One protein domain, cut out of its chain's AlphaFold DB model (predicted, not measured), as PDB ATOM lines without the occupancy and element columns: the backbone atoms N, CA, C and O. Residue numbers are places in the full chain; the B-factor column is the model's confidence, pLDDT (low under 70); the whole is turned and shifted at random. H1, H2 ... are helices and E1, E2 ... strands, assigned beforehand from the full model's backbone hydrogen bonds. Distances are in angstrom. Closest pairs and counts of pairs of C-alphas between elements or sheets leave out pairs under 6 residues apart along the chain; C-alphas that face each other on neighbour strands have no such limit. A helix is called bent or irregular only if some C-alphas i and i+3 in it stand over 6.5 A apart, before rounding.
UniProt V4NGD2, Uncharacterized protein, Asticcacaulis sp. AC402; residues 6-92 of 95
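What this domain is: This is residues 6 to 92 of the 95 residues of an uncharacterized protein of Asticcacaulis sp. AC402 (UniProt V4NGD2). Two small antiparallel sheets are joined into a loose, open frame: a three-stranded sheet, E2, E1 and E4 in that order, and a two-stranded ribbon, E3 and E5, into which E4 runs on. H1 spans between them, with its residues 23 to 27 by the first sheet and 27 to 31 by the ribbon, while H2 and H3 lie far from the middle, H2 between loops after E3 and H3 beyond the end of E5. The printed part has 87 residues, with three named helices and five named strands in the order E1, E2, H1, E3, H2, E4, E5, H3, of mixed class. It is loose, with a radius of gyration of the C-alphas of 14.9 A, and spans 41 by 33 by 24 A.

How they stand to each other: E1, residues 6 to 9, and E2, residues 15 to 19, form an antiparallel hairpin at 163 degrees, with N 8 and O 16 2.9 A apart, within hydrogen-bond range. On the other side of E1 is E4, residues 69 to 71, antiparallel at 130 degrees, with N 9 and O 69 at 2.9 A. H1, residues 21 to 32, only grazes this sheet, with its residues 23 to 27. E3, residues 40 to 44, has its closest C-alpha pair with H1 at Phe 41 and Asn 30, 6.8 A apart. E3 is antiparallel to E5, residues 73 to 77, at 167 degrees, with N 43 and O 74 at 2.9 A. E4 runs on into E5 across a break of one residue, at 61 degrees. Residues 43 to 44 of E3 also pair, parallel, with residues 57 to 58. H2, residues 49 to 54, and H3, residues 81 to 87, are apart from each other and from H1. In H1 and H3 every O i to N i+4 pair is within hydrogen-bond range; in H2 0 of 2 are, against 2 of 3 O i to N i+3 pairs.

Where its parts are: E1 begins at C-alpha 6, (111.404, 100.735, 74.190), and is 10.3 A long; E2 is 13.5 A. H1, 16.6 A, begins at C-alpha 21, (117.934, 111.072, 70.906). E3 is 13.1 A long and H2 9.9 A; H2 is irregular, with C-alphas 50 and 53 7.6 A apart. E4 is 6.6 A, E5 13.4 A and H3 10.0 A, ending at C-alpha 87, (87.844, 109.090, 91.323).

The domain as a whole: The C-alphas of Ala 66 and Glu 86 are the two farthest apart, 42.0 A. The printed part has no cut. The link from H2 to E4, residues 55 to 68, is long. Mean pLDDT of the printed part is 90.8; residues 47 to 53 are under 70.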
ATOM      1  N   THR A   6     111.728 102.089  73.734       96.19
ATOM      2  CA  THR A   6     111.404 100.735  74.190       96.19
ATOM      3  C   THR A   6     111.186 100.785  75.686       96.19
ATOM      4  O   THR A   6     111.980 101.381  76.411       96.19
ATOM      5  N   VAL A   7     110.116 100.149  76.141       96.44
ATOM      6  CA  VAL A   7     109.835  99.970  77.559       96.44
ATOM      7  C   VAL A   7     110.014  98.498  77.882       96.44
ATOM      8  O   VAL A   7     109.460  97.645  77.185       96.44
ATOM      9  N   CYS A   8     110.784  98.185  78.918       96.69
ATOM     10  CA  CYS A   8     110.944  96.810  79.359       96.69
ATOM     11  C   CYS A   8     110.905  96.657  80.878       96.69
ATOM     12  O   CYS A   8     111.213  97.574  81.640       96.69
ATOM     13  N   ILE A   9     110.517  95.456  81.295       97.56
ATOM     14  CA  ILE A   9     110.659  94.963  82.657       97.56
ATOM     15  C   ILE A   9     111.801  93.948  82.660       97.56
ATOM     16  O   ILE A   9     111.786  92.965  81.909       97.56
ATOM     17  N   ARG A  10     112.805  94.213  83.488       96.88
ATOM     18  CA  ARG A  10     113.992  93.375  83.662       96.88
ATOM     19  C   ARG A  10     113.655  92.144  84.514       96.88
ATOM     20  O   ARG A  10     112.672  92.163  85.257       96.88
ATOM     21  N   PRO A  11     114.474  91.077  84.481       97.38
ATOM     22  CA  PRO A  11     114.230  89.875  85.286       97.38
ATOM     23  C   PRO A  11     114.166  90.107  86.803       97.38
ATOM     24  O   PRO A  11     113.557  89.314  87.515       97.38
ATOM     25  N   ASP A  12     114.793  91.174  87.302       97.38
ATOM     26  CA  ASP A  12     114.740  91.576  88.713       97.38
ATOM     27  C   ASP A  12     113.497  92.417  89.064       97.38
ATOM     28  O   ASP A  12     113.332  92.835  90.209       97.38
ATOM     29  N   GLY A  13     112.612  92.647  88.090       96.94
ATOM     30  CA  GLY A  13     111.393  93.437  88.229       96.94
ATOM     31  C   GLY A  13     111.591  94.938  88.030       96.94
ATOM     32  O   GLY A  13     110.616  95.683  88.130       96.94
ATOM     33  N   SER A  14     112.811  95.405  87.745       97.00
ATOM     34  CA  SER A  14     113.041  96.822  87.463       97.00
ATOM     35  C   SER A  14     112.438  97.240  86.119       97.00
ATOM     36  O   SER A  14     112.387  96.471  85.158       97.00
ATOM     37  N   PHE A  15     111.949  98.477  86.075       95.50
ATOM     38  CA  PHE A  15     111.400  99.110  84.882       95.50
ATOM     39  C   PHE A  15     112.471  99.975  84.216       95.50
ATOM     40  O   PHE A  15     113.108 100.794  84.882       95.50
ATOM     41  N   GLU A  16     112.611  99.848  82.897       96.75
ATOM     42  CA  GLU A  16     113.462 100.713  82.084       96.75
ATOM     43  C   GLU A  16     112.679 101.275  80.888       96.75
ATOM     44  O   GLU A  16     111.958 100.561  80.190       96.75
ATOM     45  N   LEU A  17     112.866 102.572  80.624       95.81
ATOM     46  CA  LEU A  17     112.469 103.226  79.381       95.81
ATOM     47  C   LEU A  17     113.743 103.640  78.651       95.81
ATOM     48  O   LEU A  17     114.491 104.505  79.108       95.81
ATOM     49  N   LEU A  18     113.990 103.017  77.503       96.69
ATOM     50  CA  LEU A  18     115.197 103.203  76.708       96.69
ATOM     51  C   LEU A  18     114.849 103.921  75.409       96.69
ATOM     52  O   LEU A  18     113.929 103.525  74.698       96.69
ATOM     53  N   CYS A  19     115.595 104.966  75.062       96.69
ATOM     54  CA  CYS A  19     115.350 105.716  73.835       96.69
ATOM     55  C   CYS A  19     116.637 106.170  73.140       96.69
ATOM     56  O   CYS A  19     117.704 106.245  73.751       96.69
ATOM     57  N   ASN A  20     116.546 106.430  71.834       96.50
ATOM     58  CA  ASN A  20     117.544 107.247  71.136       96.50
ATOM     59  C   ASN A  20     117.229 108.743  71.313       96.50
ATOM     60  O   ASN A  20     116.214 109.107  71.902       96.50
ATOM     61  N   GLU A  21     118.075 109.619  70.774       98.00
ATOM     62  CA  GLU A  21     117.934 111.072  70.906       98.00
ATOM     63  C   GLU A  21     116.581 111.569  70.379       98.00
ATOM     64  O   GLU A  21     115.902 112.323  71.064       98.00
ATOM     65  N   ALA A  22     116.144 111.081  69.213       96.25
ATOM     66  CA  ALA A  22     114.852 111.456  68.635       96.25
ATOM     67  C   ALA A  22     113.657 110.961  69.473       96.25
ATOM     68  O   ALA A  22     112.660 111.664  69.594       96.25
ATOM     69  N   GLY A  23     113.753 109.764  70.064       95.50
ATOM     70  CA  GLY A  23     112.740 109.237  70.981       95.50
ATOM     71  C   GLY A  23     112.671 110.033  72.283       95.50
ATOM     72  O   GLY A  23     111.580 110.347  72.746       95.50
ATOM     73  N   ARG A  24     113.826 110.419  72.838       96.75
ATOM     74  CA  ARG A  24     113.899 111.302  74.007       96.75
ATOM     75  C   ARG A  24     113.214 112.636  73.730       96.75
ATOM     76  O   ARG A  24     112.415 113.076  74.547       96.75
ATOM     77  N   ASP A  25     113.528 113.270  72.603       97.44
ATOM     78  CA  ASP A  25     112.975 114.582  72.263       97.44
ATOM     79  C   ASP A  25     111.443 114.506  72.094       97.44
ATOM     80  O   ASP A  25     110.733 115.340  72.653       97.44
ATOM     81  N   LEU A  26     110.927 113.447  71.452       94.94
ATOM     82  CA  LEU A  26     109.486 113.183  71.330       94.94
ATOM     83  C   LEU A  26     108.799 112.976  72.693       94.94
ATOM     84  O   LEU A  26     107.702 113.483  72.923       94.94
ATOM     85  N   LEU A  27     109.424 112.230  73.608       95.00
ATOM     86  CA  LEU A  27     108.882 112.014  74.954       95.00
ATOM     87  C   LEU A  27     108.806 113.321  75.747       95.00
ATOM     88  O   LEU A  27     107.813 113.577  76.422       95.00
ATOM     89  N   VAL A  28     109.849 114.150  75.659       95.56
ATOM     90  CA  VAL A  28     109.882 115.457  76.325       95.56
ATOM     91  C   VAL A  28     108.812 116.383  75.754       95.56
ATOM     92  O   VAL A  28     108.132 117.048  76.529       95.56
ATOM     93  N   GLU A  29     108.632 116.403  74.434       95.06
ATOM     94  CA  GLU A  29     107.573 117.184  73.789       95.06
ATOM     95  C   GLU A  29     106.184 116.778  74.300       95.06
ATOM     96  O   GLU A  29     105.436 117.639  74.761       95.06
ATOM     97  N   ASN A  30     105.872 115.478  74.313       94.00
ATOM     98  CA  ASN A  30     104.595 114.975  74.825       94.00
ATOM     99  C   ASN A  30     104.379 115.336  76.300       94.00
ATOM    100  O   ASN A  30     103.320 115.840  76.659       94.00
ATOM    101  N   LEU A  31     105.401 115.162  77.148       93.12
ATOM    102  CA  LEU A  31     105.342 115.542  78.563       93.12
ATOM    103  C   LEU A  31     105.068 117.039  78.763       93.12
ATOM    104  O   LEU A  31     104.343 117.415  79.680       93.12
ATOM    105  N   GLN A  32     105.650 117.898  77.927       93.38
ATOM    106  CA  GLN A  32     105.482 119.351  78.019       93.38
ATOM    107  C   GLN A  32     104.114 119.841  77.533       93.38
ATOM    108  O   GLN A  32     103.721 120.956  77.875       93.38
ATOM    109  N   GLN A  33     103.396 119.034  76.753       91.62
ATOM    110  CA  GLN A  33     102.037 119.333  76.301       91.62
ATOM    111  C   GLN A  33     100.965 118.924  77.318       91.62
ATOM    112  O   GLN A  33      99.784 119.203  77.097       91.62
ATOM    113  N   LEU A  34     101.357 118.262  78.411       91.75
ATOM    114  CA  LEU A  34     100.409 117.821  79.419       91.75
ATOM    115  C   LEU A  34      99.897 118.992  80.254       91.75
ATOM    116  O   LEU A  34     100.653 119.841  80.733       91.75
ATOM    117  N   ASP A  35      98.589 119.003  80.457       90.00
ATOM    118  CA  ASP A  35      97.892 119.956  81.303       90.00
ATOM    119  C   ASP A  35      96.664 119.296  81.950       90.00
ATOM    120  O   ASP A  35      96.490 118.081  81.940       90.00
ATOM    121  N   ARG A  36      95.780 120.100  82.546       88.00
ATOM    122  CA  ARG A  36      94.570 119.574  83.194       88.00
ATOM    123  C   ARG A  36      93.581 118.919  82.215       88.00
ATOM    124  O   ARG A  36      92.744 118.133  82.640       88.00
ATOM    125  N   ARG A  37      93.589 119.312  80.942       88.69
ATOM    126  CA  ARG A  37      92.685 118.808  79.895       88.69
ATOM    127  C   ARG A  37      93.317 117.674  79.091       88.69
ATOM    128  O   ARG A  37      92.576 116.894  78.503       88.69
ATOM    129  N   ASN A  38      94.642 117.612  79.070       89.25
ATOM    130  CA  ASN A  38      95.446 116.583  78.438       89.25
ATOM    131  C   ASN A  38      96.427 116.017  79.473       89.25
ATOM    132  O   ASN A  38      97.572 116.445  79.556       89.25
ATOM    133  N   ASP A  39      95.953 115.116  80.327       90.69
ATOM    134  CA  ASP A  39      96.673 114.654  81.520       90.69
ATOM    135  C   ASP A  39      97.502 113.380  81.289       90.69
ATOM    136  O   ASP A  39      98.098 112.843  82.226       90.69
ATOM    137  N   HIS A  40      97.539 112.870  80.058       93.69
ATOM    138  CA  HIS A  40      98.284 111.672  79.702       93.69
ATOM    139  C   HIS A  40      98.723 111.671  78.239       93.69
ATOM    140  O   HIS A  40      98.197 112.411  77.417       93.69
ATOM    141  N   PHE A  41      99.659 110.781  77.924       93.75
ATOM    142  CA  PHE A  41      99.963 110.378  76.555       93.75
ATOM    143  C   PHE A  41     100.106 108.857  76.478       93.75
ATOM    144  O   PHE A  41     100.387 108.178  77.479       93.75
ATOM    145  N   HIS A  42      99.879 108.327  75.285       93.00
ATOM    146  CA  HIS A  42      99.858 106.907  74.983       93.00
ATOM    147  C   HIS A  42     101.230 106.405  74.531       93.00
ATOM    148  O   HIS A  42     102.021 107.123  73.914       93.00
ATOM    149  N   LEU A  43     101.503 105.151  74.875       92.25
ATOM    150  CA  LEU A  43     102.698 104.418  74.501       92.25
ATOM    151  C   LEU A  43     102.250 103.108  73.861       92.25
ATOM    152  O   LEU A  43     101.855 102.199  74.588       92.25
ATOM    153  N   ASP A  44     102.332 102.971  72.542       90.75
ATOM    154  CA  ASP A  44     101.855 101.756  71.876       90.75
ATOM    155  C   ASP A  44     102.816 101.267  70.799       90.75
ATOM    156  O   ASP A  44     103.394 102.036  70.033       90.75
ATOM    157  N   TYR A  45     102.979  99.953  70.716       87.75
ATOM    158  CA  TYR A  45     103.548  99.291  69.558       87.75
ATOM    159  C   TYR A  45     102.416  98.873  68.621       87.75
ATOM    160  O   TYR A  45     101.538  98.095  68.996       87.75
ATOM    161  N   TYR A  46     102.477  99.329  67.371       78.31
ATOM    162  CA  TYR A  46     101.610  98.828  66.313       78.31
ATOM    163  C   TYR A  46     102.448  98.171  65.225       78.31
ATOM    164  O   TYR A  46     103.347  98.778  64.647       78.31
ATOM    165  N   ALA A  47     102.114  96.918  64.921       66.88
ATOM    166  CA  ALA A  47     102.623  96.241  63.735       66.88
ATOM    167  C   ALA A  47     101.965  96.768  62.444       66.88
ATOM    168  O   ALA A  47     102.485  96.527  61.355       66.88
ATOM    169  N   ASP A  48     100.832  97.469  62.569       66.50
ATOM    170  CA  ASP A  48     100.064  98.025  61.460       66.50
ATOM    171  C   ASP A  48     100.324  99.543  61.323       66.50
ATOM    172  O   ASP A  48      99.959 100.318  62.211       66.50
ATOM    173  N   PRO A  49     100.972  99.991  60.234       67.06
ATOM    174  CA  PRO A  49     101.266 101.401  60.004       67.06
ATOM    175  C   PRO A  49     100.022 102.257  59.710       67.06
ATOM    176  O   PRO A  49     100.101 103.476  59.870       67.06
ATOM    177  N   ASP A  50      98.877 101.668  59.344       69.25
ATOM    178  CA  ASP A  50      97.644 102.421  59.060       69.25
ATOM    179  C   ASP A  50      96.995 102.992  60.335       69.25
ATOM    180  O   ASP A  50      96.179 103.914  60.270       69.25
ATOM    181  N   VAL A  51      97.402 102.501  61.511       65.56
ATOM    182  CA  VAL A  51      96.977 103.007  62.827       65.56
ATOM    183  C   VAL A  51      98.078 103.783  63.554       65.56
ATOM    184  O   VAL A  51      97.917 104.137  64.718       65.56
ATOM    185  N   ALA A  52      99.178 104.122  62.873       62.06
ATOM    186  CA  ALA A  52     100.300 104.855  63.467       62.06
ATOM    187  C   ALA A  52      99.912 106.236  64.039       62.06
ATOM    188  O   ALA A  52     100.604 106.745  64.913       62.06
ATOM    189  N   GLY A  53      98.806 106.833  63.576       68.50
ATOM    190  CA  GLY A  53      98.264 108.085  64.122       68.50
ATOM    191  C   GLY A  53      97.403 107.925  65.381       68.50
ATOM    192  O   GLY A  53      96.879 108.921  65.870       68.50
ATOM    193  N   ALA A  54      97.205 106.699  65.873       74.81
ATOM    194  CA  ALA A  54      96.373 106.414  67.042       74.81
ATOM    195  C   ALA A  54      97.141 106.448  68.376       74.81
ATOM    196  O   ALA A  54      96.520 106.271  69.421       74.81
ATOM    197  N   THR A  55      98.459 106.672  68.351       87.69
ATOM    198  CA  THR A  55      99.301 106.772  69.551       87.69
ATOM    199  C   THR A  55     100.207 107.994  69.486       87.69
ATOM    200  O   THR A  55     100.563 108.467  68.405       87.69
ATOM    201  N   ASP A  56     100.590 108.486  70.658       91.75
ATOM    202  CA  ASP A  56     101.444 109.661  70.816       91.75
ATOM    203  C   ASP A  56     102.931 109.291  70.675       91.75
ATOM    204  O   ASP A  56     103.734 110.037  70.104       91.75
ATOM    205  N   VAL A  57     103.308 108.101  71.160       91.94
ATOM    206  CA  VAL A  57     104.674 107.575  71.091       91.94
ATOM    207  C   VAL A  57     104.655 106.110  70.673       91.94
ATOM    208  O   VAL A  57     104.234 105.229  71.424       91.94
ATOM    209  N   ILE A  58     105.205 105.839  69.488       91.62
ATOM    210  CA  ILE A  58     105.360 104.472  68.989       91.62
ATOM    211  C   ILE A  58     106.503 103.775  69.736       91.62
ATOM    212  O   ILE A  58     107.656 104.223  69.700       91.62
ATOM    213  N   LEU A  59     106.189 102.658  70.388       93.00
ATOM    214  CA  LEU A  59     107.168 101.803  71.054       93.00
ATOM    215  C   LEU A  59     107.871 100.866  70.065       93.00
ATOM    216  O   LEU A  59     107.394 100.600  68.969       93.00
ATOM    217  N   GLY A  60     109.027 100.338  70.451       91.38
ATOM    218  CA  GLY A  60     109.728  99.265  69.761       91.38
ATOM    219  C   GLY A  60     109.538  97.936  70.484       91.38
ATOM    220  O   GLY A  60     109.723  97.868  71.696       91.38
ATOM    221  N   ALA A  61     109.269  96.871  69.726       88.81
ATOM    222  CA  ALA A  61     109.054  95.513  70.238       88.81
ATOM    223  C   ALA A  61     110.344  94.688  70.446       88.81
ATOM    224  O   ALA A  61     110.290  93.496  70.741       88.81
ATOM    225  N   VAL A  62     111.524  95.288  70.249       92.31
ATOM    226  CA  VAL A  62     112.807  94.579  70.357       92.31
ATOM    227  C   VAL A  62     113.392  94.782  71.756       92.31
ATOM    228  O   VAL A  62     113.699  95.923  72.107       92.31
ATOM    229  N   PRO A  63     113.593  93.711  72.546       94.12
ATOM    230  CA  PRO A  63     114.213  93.829  73.858       94.12
ATOM    231  C   PRO A  63     115.698  94.191  73.745       94.12
ATOM    232  O   PRO A  63     116.389  93.767  72.816       94.12
ATOM    233  N   TYR A  64     116.210  94.936  74.726       93.62
ATOM    234  CA  TYR A  64     117.636  95.264  74.805       93.62
ATOM    235  C   TYR A  64     118.468  94.074  75.302       93.62
ATOM    236  O   TYR A  64     119.613  93.898  74.881       93.62
ATOM    237  N   HIS A  65     117.885  93.219  76.144       94.75
ATOM    238  CA  HIS A  65     118.468  91.952  76.562       94.75
ATOM    239  C   HIS A  65     117.483  90.800  76.377       94.75
ATOM    240  O   HIS A  65     116.284  90.948  76.568       94.75
ATOM    241  N   ALA A  66     117.995  89.608  76.072       95.69
ATOM    242  CA  ALA A  66     117.166  88.440  75.759       95.69
ATOM    243  C   ALA A  66     116.180  88.024  76.871       95.69
ATOM    244  O   ALA A  66     115.204  87.341  76.585       95.69
ATOM    245  N   ALA A  67     116.450  88.400  78.124       97.06
ATOM    246  CA  ALA A  67     115.598  88.086  79.269       97.06
ATOM    247  C   ALA A  67     114.604  89.210  79.622       97.06
ATOM    248  O   ALA A  67     113.831  89.056  80.565       97.06
ATOM    249  N   ASP A  68     114.629  90.332  78.901       97.25
ATOM    250  CA  ASP A  68     113.720  91.447  79.147       97.25
ATOM    251  C   ASP A  68     112.320  91.119  78.636       97.25
ATOM    252  O   ASP A  68     112.147  90.579  77.541       97.25
ATOM    253  N   THR A  69     111.307  91.513  79.401       97.12
ATOM    254  CA  THR A  69     109.923  91.523  78.923       97.12
ATOM    255  C   THR A  69     109.622  92.898  78.341       97.12
ATOM    256  O   THR A  69     109.670  93.888  79.069       97.12
ATOM    257  N   VAL A  70     109.327  92.979  77.042       95.81
ATOM    258  CA  VAL A  70     108.938  94.242  76.392       95.81
ATOM    259  C   VAL A  70     107.480  94.559  76.704       95.81
ATOM    260  O   VAL A  70     106.617  93.683  76.652       95.81
ATOM    261  N   VAL A  71     107.211  95.821  77.023       94.62
ATOM    262  CA  VAL A  71     105.856  96.354  77.157       94.62
ATOM    263  C   VAL A  71     105.440  96.934  75.810       94.62
ATOM    264  O   VAL A  71     106.124  97.797  75.268       94.62
ATOM    265  N   GLU A  72     104.324  96.451  75.268       92.56
ATOM    266  CA  GLU A  72     103.840  96.838  73.935       92.56
ATOM    267  C   GLU A  72     102.716  97.874  73.969       92.56
ATOM    268  O   GLU A  72     102.363  98.423  72.933       92.56
ATOM    269  N   ASN A  73     102.124  98.133  75.131       90.94
ATOM    270  CA  ASN A  73     101.060  99.117  75.290       90.94
ATOM    271  C   ASN A  73     101.077  99.704  76.700       90.94
ATOM    272  O   ASN A  73     101.443  99.036  77.671       90.94
ATOM    273  N   GLY A  74     100.673 100.961  76.808       90.69
ATOM    274  CA  GLY A  74     100.675 101.683  78.062       90.69
ATOM    275  C   GLY A  74     100.285 103.141  77.901       90.69
ATOM    276  O   GLY A  74      99.990 103.642  76.822       90.69
ATOM    277  N   LYS A  75     100.275 103.832  79.032       91.75
ATOM    278  CA  LYS A  75     100.017 105.264  79.110       91.75
ATOM    279  C   LYS A  75     100.753 105.839  80.301       91.75
ATOM    280  O   LYS A  75     100.843 105.193  81.347       91.75
ATOM    281  N   VAL A  76     101.247 107.055  80.143       91.44
ATOM    282  CA  VAL A  76     101.799 107.844  81.242       91.44
ATOM    283  C   VAL A  76     100.731 108.844  81.639       91.44
ATOM    284  O   VAL A  76     100.374 109.688  80.826       91.44
ATOM    285  N   LEU A  77     100.206 108.731  82.861       90.94
ATOM    286  CA  LEU A  77      99.194 109.650  83.382       90.94
ATOM    287  C   LEU A  77      99.823 110.569  84.434       90.94
ATOM    288  O   LEU A  77     100.257 110.092  85.480       90.94
ATOM    289  N   LEU A  78      99.849 111.875  84.172       87.06
ATOM    290  CA  LEU A  78     100.291 112.914  85.107       87.06
ATOM    291  C   LEU A  78      99.088 113.735  85.571       87.06
ATOM    292  O   LEU A  78      98.965 114.930  85.303       87.06
ATOM    293  N   ARG A  79      98.167 113.057  86.253       87.25
ATOM    294  CA  ARG A  79      96.914 113.664  86.699       87.25
ATOM    295  C   ARG A  79      97.130 114.477  87.975       87.25
ATOM    296  O   ARG A  79      97.926 114.063  88.817       87.25
ATOM    297  N   PRO A  80      96.422 115.602  88.162       88.62
ATOM    298  CA  PRO A  80      96.478 116.337  89.420       88.62
ATOM    299  C   PRO A  80      95.754 115.597  90.560       88.62
ATOM    300  O   PRO A  80      94.739 114.941  90.336       88.62
ATOM    301  N   ASP A  81      96.206 115.787  91.803       91.75
ATOM    302  CA  ASP A  81      95.656 115.133  93.006       91.75
ATOM    303  C   ASP A  81      94.146 115.311  93.221       91.75
ATOM    304  O   ASP A  81      93.508 114.502  93.891       91.75
ATOM    305  N   ASP A  82      93.550 116.409  92.746       92.06
ATOM    306  CA  ASP A  82      92.109 116.609  92.902       92.06
ATOM    307  C   ASP A  82      91.285 115.628  92.062       92.06
ATOM    308  O   ASP A  82      90.220 115.212  92.514       92.06
ATOM    309  N   TRP A  83      91.817 115.185  90.922       90.56
ATOM    310  CA  TRP A  83      91.249 114.097  90.135       90.56
ATOM    311  C   TRP A  83      91.283 112.777  90.906       90.56
ATOM    312  O   TRP A  83      90.272 112.082  91.019       90.56
ATOM    313  N   ASP A  84      92.435 112.435  91.487       92.00
ATOM    314  CA  ASP A  84      92.573 111.202  92.261       92.00
ATOM    315  C   ASP A  84      91.740 111.245  93.553       92.00
ATOM    316  O   ASP A  84      91.149 110.232  93.918       92.00
ATOM    317  N   ARG A  85      91.552 112.411  94.189       93.62
ATOM    318  CA  ARG A  85      90.583 112.566  95.295       93.62
ATOM    319  C   ARG A  85      89.147 112.240  94.892       93.62
ATOM    320  O   ARG A  85      88.425 111.663  95.702       93.62
ATOM    321  N   GLU A  86      88.718 112.627  93.694       93.50
ATOM    322  CA  GLU A  86      87.351 112.387  93.222       93.50
ATOM    323  C   GLU A  86      87.139 110.926  92.801       93.50
ATOM    324  O   GLU A  86      86.173 110.290  93.227       93.50
ATOM    325  N   PHE A  87      88.051 110.379  91.994       91.94
ATOM    326  CA  PHE A  87      87.844 109.090  91.323       91.94
ATOM    327  C   PHE A  87      88.597 107.917  91.960       91.94
ATOM    328  O   PHE A  87      88.168 106.769  91.828       91.94
ATOM    329  N   TYR A  88      89.696 108.178  92.668       92.56
ATOM    330  CA  TYR A  88      90.557 107.164  93.282       92.56
ATOM    331  C   TYR A  88      90.899 107.495  94.748       92.56
ATOM    332  O   TYR A  88      92.054 107.380  95.146       92.56
ATOM    333  N   PRO A  89      89.928 107.839  95.614       93.19
ATOM    334  CA  PRO A  89      90.220 108.351  96.959       93.19
ATOM    335  C   PRO A  89      91.058 107.400  97.833       93.19
ATOM    336  O   PRO A  89      91.710 107.843  98.772       93.19
ATOM    337  N   HIS A  90      91.076 106.099  97.522       92.50
ATOM    338  CA  HIS A  90      91.892 105.102  98.218       92.50
ATOM    339  C   HIS A  90      93.407 105.275  98.018       92.50
ATOM    340  O   HIS A  90      94.156 104.759  98.840       92.50
ATOM    341  N   VAL A  91      93.863 105.970  96.965       91.06
ATOM    342  CA  VAL A  91      95.298 106.260  96.765       91.06
ATOM    343  C   VAL A  91      95.754 107.519  97.501       91.06
ATOM    344  O   VAL A  91      96.948 107.738  97.653       91.06
ATOM    345  N   MET A  92      94.814 108.325  98.001       92.12
ATOM    346  CA  MET A  92      95.095 109.580  98.705       92.12
ATOM    347  C   MET A  92      95.397 109.381 100.196       92.12
ATOM    348  O   MET A  92      95.363 110.343 100.960       92.12
TER     349      MET A  92